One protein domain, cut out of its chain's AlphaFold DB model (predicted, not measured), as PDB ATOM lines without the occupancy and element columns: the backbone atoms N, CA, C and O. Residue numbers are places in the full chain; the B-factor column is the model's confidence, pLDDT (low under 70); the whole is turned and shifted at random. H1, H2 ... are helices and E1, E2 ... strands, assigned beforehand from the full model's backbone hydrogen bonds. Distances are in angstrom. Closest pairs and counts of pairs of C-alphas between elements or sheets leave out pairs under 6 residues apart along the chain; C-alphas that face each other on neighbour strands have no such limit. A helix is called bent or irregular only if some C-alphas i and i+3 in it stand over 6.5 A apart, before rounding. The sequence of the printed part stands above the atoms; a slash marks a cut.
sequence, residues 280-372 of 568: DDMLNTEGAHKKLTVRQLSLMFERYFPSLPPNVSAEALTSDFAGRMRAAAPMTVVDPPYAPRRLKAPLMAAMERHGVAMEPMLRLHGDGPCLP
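This is residues 280 to 372 of the 568 residues of an uncharacterized protein of Vitrella brassicaformis (strain CCMP3155) (UniProt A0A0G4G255). What is the main picture? One long helix, H3, runs through the middle, with H4 packed across it near its start and a small sheet of two strands, E1 and E2, by its last residues, while H1 and H2 lie away from both H4 and the sheet. What are the counts and size? The printed part has 93 residues with four named helices and two antiparallel named strands, in the order H1 H2 H3 E1 H4 E2, and its class is mostly helix. It is compact, with a radius of gyration of the C-alphas of 13.8 A and spans of 37 by 28 by 24 A.

Where are the helices? H1 is residues 280 to 284, beginning at C-alpha 280 (285.420, 204.114, 243.467); H2 is 294 to 302, 12.4 A; H3 is 310 to 327, 25.5 A; H4 is 341 to 353, 19.4 A, irregular with C-alphas 342 and 345 7.2 A apart. Where are the strands? E1 is residues 332 to 334, and E2 is 361 to 363, ending at C-alpha 363 (287.571, 181.139, 242.136).

What meets H3? Its residues 310 to 318 touch H4 at a steep tilt of 56 degrees, the same way, closest at the C-alphas of Ala 314 and Leu 347, 4.3 A. H1 only just touches H3, with 3 pairs of C-alphas within 8 A, the closest Met 282 and Ser 319 at 6.8 A; H2 and H3 are near each other. How do the backbones pair? N 334 and O 361 are 2.8 A apart, within hydrogen-bond range, and so is every O i to N i+4 pair in H1, H2 and H3, but 7 of 9 in H4.

How far does it reach? The C-alphas farthest apart, Ser 307 and Gly 366, are 39.3 A apart. Is it continuous and confident? The printed part has no cut and no long link; pLDDT is under 70 at residues 280 to 307.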
ATOM      1  N   ASP A 280     286.879 204.247 243.405       58.31
ATOM      2  CA  ASP A 280     285.420 204.114 243.467       58.31
ATOM      3  C   ASP A 280     284.978 202.983 244.409       58.31
ATOM      4  O   ASP A 280     284.000 203.138 245.140       58.31
ATOM      5  N   ASP A 281     285.729 201.878 244.465       63.22
ATOM      6  CA  ASP A 281     285.433 200.760 245.372       63.22
ATOM      7  C   ASP A 281     285.603 201.180 246.839       63.22
ATOM      8  O   ASP A 281     284.773 200.833 247.680       63.22
ATOM      9  N   MET A 282     286.627 201.987 247.139       60.53
ATOM     10  CA  MET A 282     286.849 202.513 248.490       60.53
ATOM     11  C   MET A 282     285.780 203.534 248.910       60.53
ATOM     12  O   MET A 282     285.353 203.536 250.066       60.53
ATOM     13  N   LEU A 283     285.308 204.380 247.985       63.78
ATOM     14  CA  LEU A 283     284.267 205.379 248.268       63.78
ATOM     15  C   LEU A 283     282.901 204.747 248.569       63.78
ATOM     16  O   LEU A 283     282.134 205.300 249.355       63.78
ATOM     17  N   ASN A 284     282.605 203.587 247.982       63.31
ATOM     18  CA  ASN A 284     281.327 202.900 248.177       63.31
ATOM     19  C   ASN A 284     281.228 202.163 249.524       63.31
ATOM     20  O   ASN A 284     280.125 201.908 250.002       63.31
ATOM     21  N   THR A 285     282.359 201.844 250.165       59.22
ATOM     22  CA  THR A 285     282.386 201.172 251.478       59.22
ATOM     23  C   THR A 285     282.226 202.114 252.681       59.22
ATOM     24  O   THR A 285     282.007 201.655 253.803       59.22
ATOM     25  N   GLU A 286     282.287 203.438 252.491       52.44
ATOM     26  CA  GLU A 286     282.255 204.411 253.592       52.44
ATOM     27  C   GLU A 286     280.831 204.833 253.994       52.44
ATOM     28  O   GLU A 286     280.370 205.943 253.731       52.44
ATOM     29  N   GLY A 287     280.147 203.956 254.730       50.84
ATOM     30  CA  GLY A 287     278.900 204.289 255.424       50.84
ATOM     31  C   GLY A 287     279.061 205.051 256.751       50.84
ATOM     32  O   GLY A 287     278.056 205.519 257.279       50.84
ATOM     33  N   ALA A 288     280.264 205.192 257.337       45.41
ATOM     34  CA  ALA A 288     280.344 205.723 258.714       45.41
ATOM     35  C   ALA A 288     281.621 206.452 259.181       45.41
ATOM     36  O   ALA A 288     281.564 207.102 260.227       45.41
ATOM     37  N   HIS A 289     282.763 206.437 258.481       46.03
ATOM     38  CA  HIS A 289     283.984 207.042 259.038       46.03
ATOM     39  C   HIS A 289     284.780 207.887 258.036       46.03
ATOM     40  O   HIS A 289     285.471 207.359 257.188       46.03
ATOM     41  N   LYS A 290     284.717 209.215 258.240       55.28
ATOM     42  CA  LYS A 290     285.621 210.276 257.745       55.28
ATOM     43  C   LYS A 290     286.018 210.211 256.262       55.28
ATOM     44  O   LYS A 290     287.021 209.598 255.935       55.28
ATOM     45  N   LYS A 291     285.364 211.075 255.465       55.75
ATOM     46  CA  LYS A 291     285.762 211.564 254.128       55.75
ATOM     47  C   LYS A 291     287.288 211.625 253.939       55.75
ATOM     48  O   LYS A 291     287.897 212.683 254.136       55.75
ATOM     49  N   LEU A 292     287.898 210.532 253.498       59.94
ATOM     50  CA  LEU A 292     289.172 210.594 252.801       59.94
ATOM     51  C   LEU A 292     288.863 211.196 251.433       59.94
ATOM     52  O   LEU A 292     288.082 210.667 250.649       59.94
ATOM     53  N   THR A 293     289.401 212.383 251.164       66.25
ATOM     54  CA  THR A 293     289.181 213.029 249.865       66.25
ATOM     55  C   THR A 293     289.760 212.149 248.752       66.25
ATOM     56  O   THR A 293     290.821 211.557 248.926       66.25
ATOM     57  N   VAL A 294     289.128 212.114 247.574       62.34
ATOM     58  CA  VAL A 294     289.648 211.439 246.359       62.34
ATOM     59  C   VAL A 294     291.127 211.758 246.110       62.34
ATOM     60  O   VAL A 294     291.912 210.899 245.719       62.34
ATOM     61  N   ARG A 295     291.540 212.993 246.418       63.88
ATOM     62  CA  ARG A 295     292.933 213.442 246.335       63.88
ATOM     63  C   ARG A 295     293.858 212.733 247.330       63.88
ATOM     64  O   ARG A 295     294.996 212.448 246.983       63.88
ATOM     65  N   GLN A 296     293.399 212.455 248.550       66.00
ATOM     66  CA  GLN A 296     294.148 211.665 249.532       66.00
ATOM     67  C   GLN A 296     294.251 210.202 249.104       66.00
ATOM     68  O   GLN A 296     295.338 209.653 249.217       66.00
ATOM     69  N   LEU A 297     293.191 209.609 248.545       63.84
ATOM     70  CA  LEU A 297     293.224 208.241 248.012       63.84
ATOM     71  C   LEU A 297     294.164 208.121 246.800       63.84
ATOM     72  O   LEU A 297     295.011 207.238 246.752       63.84
ATOM     73  N   SER A 298     294.110 209.070 245.865       62.88
ATOM     74  CA  SER A 298     295.039 209.123 244.729       62.88
ATOM     75  C   SER A 298     296.495 209.305 245.187       62.88
ATOM     76  O   SER A 298     297.375 208.568 244.749       62.88
ATOM     77  N   LEU A 299     296.746 210.192 246.160       65.69
ATOM     78  CA  LEU A 299     298.062 210.320 246.793       65.69
ATOM     79  C   LEU A 299     298.461 209.076 247.600       65.69
ATOM     80  O   LEU A 299     299.653 208.845 247.755       65.69
ATOM     81  N   MET A 300     297.516 208.286 248.116       64.69
ATOM     82  CA  MET A 300     297.786 207.018 248.802       64.69
ATOM     83  C   MET A 300     298.236 205.927 247.835       64.69
ATOM     84  O   MET A 300     299.100 205.148 248.197       64.69
ATOM     85  N   PHE A 301     297.713 205.883 246.610       61.62
ATOM     86  CA  PHE A 301     298.210 204.949 245.594       61.62
ATOM     87  C   PHE A 301     299.571 205.369 245.027       61.62
ATOM     88  O   PHE A 301     300.354 204.530 244.578       61.62
ATOM     89  N   GLU A 302     299.889 206.664 245.088       60.03
ATOM     90  CA  GLU A 302     301.222 207.175 244.758       60.03
ATOM     91  C   GLU A 302     302.227 207.071 245.917       60.03
ATOM     92  O   GLU A 302     303.433 206.985 245.669       60.03
ATOM     93  N   ARG A 303     301.760 207.072 247.175       57.34
ATOM     94  CA  ARG A 303     302.599 207.023 248.378       57.34
ATOM     95  C   ARG A 303     302.641 205.637 248.996       57.34
ATOM     96  O   ARG A 303     301.686 204.887 249.075       57.34
ATOM     97  N   TYR A 304     303.827 205.304 249.454       58.28
ATOM     98  CA  TYR A 304     304.194 203.954 249.804       58.28
ATOM     99  C   TYR A 304     303.556 203.470 251.137       58.28
ATOM    100  O   TYR A 304     303.388 204.277 252.056       58.28
ATOM    101  N   PHE A 305     303.263 202.158 251.266       61.75
ATOM    102  CA  PHE A 305     302.737 201.449 252.468       61.75
ATOM    103  C   PHE A 305     303.261 201.919 253.848       61.75
ATOM    104  O   PHE A 305     302.513 201.907 254.828       61.75
ATOM    105  N   PRO A 306     304.536 202.313 253.990       60.00
ATOM    106  CA  PRO A 306     305.113 202.779 255.243       60.00
ATOM    107  C   PRO A 306     304.624 204.125 255.743       60.00
ATOM    108  O   PRO A 306     304.656 204.393 256.942       60.00
ATOM    109  N   SER A 307     304.219 204.994 254.828       67.50
ATOM    110  CA  SER A 307     303.845 206.360 255.179       67.50
ATOM    111  C   SER A 307     302.424 206.449 255.742       67.50
ATOM    112  O   SER A 307     302.053 207.461 256.337       67.50
ATOM    113  N   LEU A 308     301.632 205.383 255.582       78.06
ATOM    114  CA  LEU A 308     300.230 205.354 255.965       78.06
ATOM    115  C   LEU A 308     300.025 204.731 257.355       78.06
ATOM    116  O   LEU A 308     300.739 203.796 257.741       78.06
ATOM    117  N   PRO A 309     299.008 205.197 258.106       85.25
ATOM    118  CA  PRO A 309     298.570 204.521 259.318       85.25
ATOM    119  C   PRO A 309     298.235 203.041 259.041       85.25
ATOM    120  O   PRO A 309     297.683 202.735 257.977       85.25
ATOM    121  N   PRO A 310     298.515 202.119 259.983       87.12
ATOM    122  CA  PRO A 310     298.264 200.688 259.800       87.12
ATOM    123  C   PRO A 310     296.836 200.351 259.357       87.12
ATOM    124  O   PRO A 310     296.661 199.596 258.408       87.12
ATOM    125  N   ASN A 311     295.827 200.975 259.972       88.25
ATOM    126  CA  ASN A 311     294.418 200.727 259.643       88.25
ATOM    127  C   ASN A 311     294.071 201.152 258.210       88.25
ATOM    128  O   ASN A 311     293.371 200.436 257.511       88.25
ATOM    129  N   VAL A 312     294.610 202.281 257.744       86.25
ATOM    130  CA  VAL A 312     294.385 202.768 256.372       86.25
ATOM    131  C   VAL A 312     295.037 201.830 255.353       86.25
ATOM    132  O   VAL A 312     294.449 201.507 254.326       86.25
ATOM    133  N   SER A 313     296.243 201.349 255.664       85.12
ATOM    134  CA  SER A 313     296.955 200.370 254.833       85.12
ATOM    135  C   SER A 313     296.202 199.038 254.755       85.12
ATOM    136  O   SER A 313     296.095 198.447 253.684       85.12
ATOM    137  N   ALA A 314     295.667 198.579 255.888       90.06
ATOM    138  CA  ALA A 314     294.870 197.363 255.999       90.06
ATOM    139  C   ALA A 314     293.568 197.426 255.186       90.06
ATOM    140  O   ALA A 314     293.246 196.472 254.482       90.06
ATOM    141  N   GLU A 315     292.856 198.553 255.224       88.88
ATOM    142  CA  GLU A 315     291.647 198.768 254.414       88.88
ATOM    143  C   GLU A 315     291.940 198.753 252.918       88.88
ATOM    144  O   GLU A 315     291.235 198.105 252.145       88.88
ATOM    145  N   ALA A 316     293.015 199.428 252.506       85.06
ATOM    146  CA  ALA A 316     293.417 199.465 251.107       85.06
ATOM    147  C   ALA A 316     293.821 198.070 250.593       85.06
ATOM    148  O   ALA A 316     293.439 197.701 249.485       85.06
ATOM    149  N   LEU A 317     294.533 197.272 251.403       87.62
ATOM    150  CA  LEU A 317     294.855 195.871 251.086       87.62
ATOM    151  C   LEU A 317     293.620 194.980 251.007       87.62
ATOM    152  O   LEU A 317     293.534 194.133 250.122       87.62
ATOM    153  N   THR A 318     292.692 195.150 251.945       91.56
ATOM    154  CA  THR A 318     291.446 194.378 251.981       91.56
ATOM    155  C   THR A 318     290.605 194.676 250.747       91.56
ATOM    156  O   THR A 318     290.142 193.754 250.078       91.56
ATOM    157  N   SER A 319     290.486 195.958 250.394       87.75
ATOM    158  CA  SER A 319     289.768 196.412 249.202       87.75
ATOM    159  C   SER A 319     290.422 195.898 247.917       87.75
ATOM    160  O   SER A 319     289.722 195.367 247.058       87.75
ATOM    161  N   ASP A 320     291.758 195.970 247.806       87.88
ATOM    162  CA  ASP A 320     292.503 195.378 246.683       87.88
ATOM    163  C   ASP A 320     292.241 193.873 246.570       87.88
ATOM    164  O   ASP A 320     291.949 193.368 245.487       87.88
ATOM    165  N   PHE A 321     292.299 193.145 247.686       91.44
ATOM    166  CA  PHE A 321     292.070 191.706 247.685       91.44
ATOM    167  C   PHE A 321     290.639 191.348 247.278       91.44
ATOM    168  O   PHE A 321     290.451 190.459 246.448       91.44
ATOM    169  N   ALA A 322     289.640 192.077 247.779       91.06
ATOM    170  CA  ALA A 322     288.257 191.932 247.339       91.06
ATOM    171  C   ALA A 322     288.103 192.216 245.835       91.06
ATOM    172  O   ALA A 322     287.428 191.460 245.131       91.06
ATOM    173  N   GLY A 323     288.778 193.246 245.320       89.44
ATOM    174  CA  GLY A 323     288.851 193.541 243.888       89.44
ATOM    175  C   GLY A 323     289.477 192.397 243.084       89.44
ATOM    176  O   GLY A 323     288.918 191.981 242.069       89.44
ATOM    177  N   ARG A 324     290.585 191.817 243.567       89.88
ATOM    178  CA  ARG A 324     291.230 190.644 242.953       89.88
ATOM    179  C   ARG A 324     290.316 189.427 242.932       89.88
ATOM    180  O   ARG A 324     290.246 188.765 241.906       89.88
ATOM    181  N   MET A 325     289.584 189.155 244.011       92.12
ATOM    182  CA  MET A 325     288.602 188.065 244.044       92.12
ATOM    183  C   MET A 325     287.485 188.253 243.010       92.12
ATOM    184  O   MET A 325     287.083 187.286 242.369       92.12
ATOM    185  N   ARG A 326     287.000 189.488 242.819       90.81
ATOM    186  CA  ARG A 326     285.992 189.802 241.792       90.81
ATOM    187  C   ARG A 326     286.541 189.664 240.370       90.81
ATOM    188  O   ARG A 326     285.831 189.193 239.490       90.81
ATOM    189  N   ALA A 327     287.787 190.079 240.148       89.25
ATOM    190  CA  ALA A 327     288.438 190.061 238.837       89.25
ATOM    191  C   ALA A 327     289.108 188.718 238.488       89.25
ATOM    192  O   ALA A 327     289.619 188.558 237.377       89.25
ATOM    193  N   ALA A 328     289.157 187.774 239.429       90.81
ATOM    194  CA  ALA A 328     289.826 186.498 239.249       90.81
ATOM    195  C   ALA A 328     289.186 185.695 238.112       90.81
ATOM    196  O   ALA A 328     287.965 185.532 238.045       90.81
ATOM    197  N   ALA A 329     290.026 185.150 237.232       92.56
ATOM    198  CA  ALA A 329     289.559 184.232 236.205       92.56
ATOM    199  C   ALA A 329     289.008 182.946 236.852       92.56
ATOM    200  O   ALA A 329     289.503 182.537 237.909       92.56
ATOM    201  N   PRO A 330     288.023 182.273 236.231       94.88
ATOM    202  CA  PRO A 330     287.585 180.956 236.673       94.88
ATOM    203  C   PRO A 330     288.759 179.993 236.834       94.88
ATOM    204  O   PRO A 330     289.721 180.033 236.066       94.88
ATOM    205  N   MET A 331     288.653 179.107 237.818       94.88
ATOM    206  CA  MET A 331     289.658 178.097 238.139       94.88
ATOM    207  C   MET A 331     291.010 178.688 238.539       94.88
ATOM    208  O   MET A 331     292.061 178.221 238.097       94.88
ATOM    209  N   THR A 332     291.001 179.716 239.387       93.44
ATOM    210  CA  THR A 332     292.230 180.316 239.921       93.44
ATOM    211  C   THR A 332     292.206 180.416 241.440       93.44
ATOM    212  O   THR A 332     291.152 180.379 242.074       93.44
ATOM    213  N   VAL A 333     293.398 180.507 242.030       93.12
ATOM    214  CA  VAL A 333     293.578 180.771 243.461       93.12
ATOM    215  C   VAL A 333     294.016 182.216 243.627       93.12
ATOM    216  O   VAL A 333     294.988 182.644 242.999       93.12
ATOM    217  N   VAL A 334     293.320 182.949 244.488       91.75
ATOM    218  CA  VAL A 334     293.651 184.323 244.852       91.75
ATOM    219  C   VAL A 334     294.273 184.309 246.241       91.75
ATOM    220  O   VAL A 334     293.593 184.069 247.236       91.75
ATOM    221  N   ASP A 335     295.577 184.566 246.312       90.31
ATOM    222  CA  ASP A 335     296.283 184.635 247.592       90.31
ATOM    223  C   ASP A 335     295.892 185.915 248.353       90.31
ATOM    224  O   ASP A 335     295.784 186.994 247.736       90.31
ATOM    225  N   PRO A 336     295.733 185.839 249.685       91.06
ATOM    226  CA  PRO A 336     295.460 187.012 250.489       91.06
ATOM    227  C   PRO A 336     296.695 187.928 250.480       91.06
ATOM    228  O   PRO A 336     297.801 187.515 250.110       91.06
ATOM    229  N   PRO A 337     296.537 189.215 250.812       86.75
ATOM    230  CA  PRO A 337     297.648 190.146 250.736       86.75
ATOM    231  C   PRO A 337     298.737 189.780 251.749       86.75
ATOM    232  O   PRO A 337     298.503 189.761 252.953       86.75
ATOM    233  N   TYR A 338     299.963 189.553 251.268       81.88
ATOM    234  CA  TYR A 338     301.118 189.433 252.157       81.88
ATOM    235  C   TYR A 338     301.355 190.781 252.837       81.88
ATOM    236  O   TYR A 338     301.546 191.796 252.152       81.88
ATOM    237  N   ALA A 339     301.316 190.780 254.166       82.12
ATOM    238  CA  ALA A 339     301.401 191.976 254.984       82.12
ATOM    239  C   ALA A 339     302.456 191.805 256.090       82.12
ATOM    240  O   ALA A 339     302.533 190.728 256.689       82.12
ATOM    241  N   PRO A 340     303.249 192.851 256.385       79.06
ATOM    242  CA  PRO A 340     304.207 192.837 257.489       79.06
ATOM    243  C   PRO A 340     303.499 192.652 258.829       79.06
ATOM    244  O   PRO A 340     302.295 192.915 258.946       79.06
ATOM    245  N   ARG A 341     304.234 192.219 259.856       83.06
ATOM    246  CA  ARG A 341     303.651 191.804 261.137       83.06
ATOM    247  C   ARG A 341     302.824 192.919 261.767       83.06
ATOM    248  O   ARG A 341     301.724 192.662 262.254       83.06
ATOM    249  N   ARG A 342     303.281 194.174 261.662       83.75
ATOM    250  CA  ARG A 342     302.552 195.348 262.176       83.75
ATOM    251  C   ARG A 342     301.170 195.552 261.539       83.75
ATOM    252  O   ARG A 342     300.331 196.233 262.122       83.75
ATOM    253  N   LEU A 343     300.951 195.033 260.328       87.88
ATOM    254  CA  LEU A 343     299.697 195.172 259.589       87.88
ATOM    255  C   LEU A 343     298.765 193.977 259.773       87.88
ATOM    256  O   LEU A 343     297.591 194.124 259.469       87.88
ATOM    257  N   LYS A 344     299.230 192.833 260.291       89.31
ATOM    258  CA  LYS A 344     298.418 191.608 260.373       89.31
ATOM    259  C   LYS A 344     297.128 191.788 261.160       89.31
ATOM    260  O   LYS A 344     296.062 191.530 260.620       89.31
ATOM    261  N   ALA A 345     297.199 192.270 262.400       92.81
ATOM    262  CA  ALA A 345     295.997 192.465 263.213       92.81
ATOM    263  C   ALA A 345     295.025 193.500 262.600       92.81
ATOM    264  O   ALA A 345     293.853 193.163 262.431       92.81
ATOM    265  N   PRO A 346     295.476 194.703 262.177       93.81
ATOM    266  CA  PRO A 346     294.625 195.635 261.436       93.81
ATOM    267  C   PRO A 346     294.023 195.049 260.153       93.81
ATOM    268  O   PRO A 346     292.864 195.316 259.848       93.81
ATOM    269  N   LEU A 347     294.800 194.262 259.404       92.88
ATOM    270  CA  LEU A 347     294.381 193.634 258.154       92.88
ATOM    271  C   LEU A 347     293.327 192.562 258.392       92.88
ATOM    272  O   LEU A 347     292.297 192.608 257.739       92.88
ATOM    273  N   MET A 348     293.526 191.657 259.350       94.50
ATOM    274  CA  MET A 348     292.513 190.660 259.706       94.50
ATOM    275  C   MET A 348     291.204 191.332 260.132       94.50
ATOM    276  O   MET A 348     290.146 190.962 259.639       94.50
ATOM    277  N   ALA A 349     291.279 192.375 260.967       95.25
ATOM    278  CA  ALA A 349     290.100 193.129 261.393       95.25
ATOM    279  C   ALA A 349     289.423 193.894 260.240       95.25
ATOM    280  O   ALA A 349     288.219 194.142 260.274       95.25
ATOM    281  N   ALA A 350     290.176 194.329 259.227       94.25
ATOM    282  CA  ALA A 350     289.603 194.888 258.007       94.25
ATOM    283  C   ALA A 350     288.938 193.791 257.168       94.25
ATOM    284  O   ALA A 350     287.768 193.917 256.832       94.25
ATOM    285  N   MET A 351     289.620 192.679 256.914       94.50
ATOM    286  CA  MET A 351     289.088 191.565 256.129       94.50
ATOM    287  C   MET A 351     287.809 190.976 256.724       94.50
ATOM    288  O   MET A 351     286.833 190.815 255.995       94.50
ATOM    289  N   GLU A 352     287.755 190.785 258.043       94.50
ATOM    290  CA  GLU A 352     286.550 190.347 258.755       94.50
ATOM    291  C   GLU A 352     285.370 191.306 258.534       94.50
ATOM    292  O   GLU A 352     284.266 190.870 258.215       94.50
ATOM    293  N   ARG A 353     285.602 192.625 258.606       94.19
ATOM    294  CA  ARG A 353     284.560 193.634 258.336       94.19
ATOM    295  C   ARG A 353     284.066 193.625 256.891       94.19
ATOM    296  O   ARG A 353     282.915 193.978 256.656       94.19
ATOM    297  N   HIS A 354     284.908 193.221 255.942       91.06
ATOM    298  CA  HIS A 354     284.530 193.040 254.536       91.06
ATOM    299  C   HIS A 354     283.970 191.636 254.242       91.06
ATOM    300  O   HIS A 354     283.648 191.342 253.093       91.06
ATOM    301  N   GLY A 355     283.843 190.764 255.252       93.81
ATOM    302  CA  GLY A 355     283.359 189.392 255.081       93.81
ATOM    303  C   GLY A 355     284.322 188.500 254.295       93.81
ATOM    304  O   GLY A 355     283.889 187.569 253.619       93.81
ATOM    305  N   VAL A 356     285.622 188.797 254.344       93.56
ATOM    306  CA  VAL A 356     286.673 188.068 253.629       93.56
ATOM    307  C   VAL A 356     287.589 187.368 254.630       93.56
ATOM    308  O   VAL A 356     288.000 187.956 255.627       93.56
ATOM    309  N   ALA A 357     287.950 186.116 254.356       93.31
ATOM    310  CA  ALA A 357     288.886 185.363 255.183       93.31
ATOM    311  C   ALA A 357     290.347 185.685 254.816       93.31
ATOM    312  O   ALA A 357     290.679 185.856 253.642       93.31
ATOM    313  N   MET A 358     291.236 185.763 255.816       92.44
ATOM    314  CA  MET A 358     292.686 185.986 255.639       92.44
ATOM    315  C   MET A 358     293.399 184.693 255.206       92.44
ATOM    316  O   MET A 358     294.370 184.251 255.812       92.44
ATOM    317  N   GLU A 359     292.897 184.069 254.147       91.94
ATOM    318  CA  GLU A 359     293.399 182.814 253.590       91.94
ATOM    319  C   GLU A 359     293.239 182.797 252.060       91.94
ATOM    320  O   GLU A 359     292.572 183.674 251.504       91.94
ATOM    321  N   PRO A 360     293.892 181.870 251.334       92.31
ATOM    322  CA  PRO A 360     293.752 181.812 249.885       92.31
ATOM    323  C   PRO A 360     292.340 181.402 249.473       92.31
ATOM    324  O   PRO A 360     291.769 180.447 249.999       92.31
ATOM    325  N   MET A 361     291.811 182.119 248.486       94.94
ATOM    326  CA  MET A 361     290.432 181.997 248.030       94.94
ATOM    327  C   MET A 361     290.387 181.330 246.653       94.94
ATOM    328  O   MET A 361     291.170 181.654 245.760       94.94
ATOM    329  N   LEU A 362     289.464 180.395 246.469       95.69
ATOM    330  CA  LEU A 362     289.236 179.642 245.242       95.69
ATOM    331  C   LEU A 362     288.174 180.339 244.391       95.69
ATOM    332  O   LEU A 362     287.026 180.482 244.816       95.69
ATOM    333  N   ARG A 363     288.530 180.719 243.162       95.94
ATOM    334  CA  ARG A 363     287.571 181.139 242.136       95.94
ATOM    335  C   ARG A 363     287.208 179.929 241.281       95.94
ATOM    336  O   ARG A 363     288.031 179.469 240.494       95.94
ATOM    337  N   LEU A 364     285.993 179.411 241.441       96.25
ATOM    338  CA  LEU A 364     285.456 178.303 240.638       96.25
ATOM    339  C   LEU A 364     284.788 178.820 239.349       96.25
ATOM    340  O   LEU A 364     284.855 180.015 239.052       96.25
ATOM    341  N   HIS A 365     284.188 177.930 238.553       95.06
ATOM    342  CA  HIS A 365     283.356 178.349 237.423       95.06
ATOM    343  C   HIS A 365     282.062 179.022 237.895       95.06
ATOM    344  O   HIS A 365     281.609 178.837 239.023       95.06
ATOM    345  N   GLY A 366     281.451 179.779 236.983       92.88
ATOM    346  CA  GLY A 366     280.220 180.520 237.235       92.88
ATOM    347  C   GLY A 366     280.450 181.862 237.929       92.88
ATOM    348  O   GLY A 366     281.579 182.329 238.105       92.88
ATOM    349  N   ASP A 367     279.337 182.480 238.318       90.75
ATOM    350  CA  ASP A 367     279.303 183.815 238.923       90.75
ATOM    351  C   ASP A 367     279.277 183.778 240.461       90.75
ATOM    352  O   ASP A 367     279.143 184.815 241.109       90.75
ATOM    353  N   GLY A 368     279.431 182.589 241.057       91.44
ATOM    354  CA  GLY A 368     279.468 182.409 242.508       91.44
ATOM    355  C   GLY A 368     280.613 183.186 243.177       91.44
ATOM    356  O   GLY A 368     281.591 183.549 242.516       91.44
ATOM    357  N   PRO A 369     280.520 183.475 244.487       93.50
ATOM    358  CA  PRO A 369     281.606 184.117 245.222       93.50
ATOM    359  C   PRO A 369     282.855 183.224 245.257       93.50
ATOM    360  O   PRO A 369     282.771 182.006 245.096       93.50
ATOM    361  N   CYS A 370     284.026 183.824 245.488       93.81
ATOM    362  CA  CYS A 370     285.210 183.024 245.800       93.81
ATOM    363  C   CYS A 370     285.000 182.297 247.133       93.81
ATOM    364  O   CYS A 370     284.433 182.865 248.067       93.81
ATOM    365  N   LEU A 371     285.479 181.061 247.221       94.50
ATOM    366  CA  LEU A 371     285.320 180.220 248.402       94.50
ATOM    367  C   LEU A 371     286.649 180.120 249.156       94.50
ATOM    368  O   LEU A 371     287.687 179.981 248.507       94.50
ATOM    369  N   PRO A 372     286.660 180.156 250.497       93.69
ATOM    370  CA  PRO A 372     287.840 179.738 251.249       93.69
ATOM    371  C   PRO A 372     288.163 178.266 250.961       93.69
ATOM    372  O   PRO A 372     287.328 177.534 250.423       93.69
TER     373      PRO A 372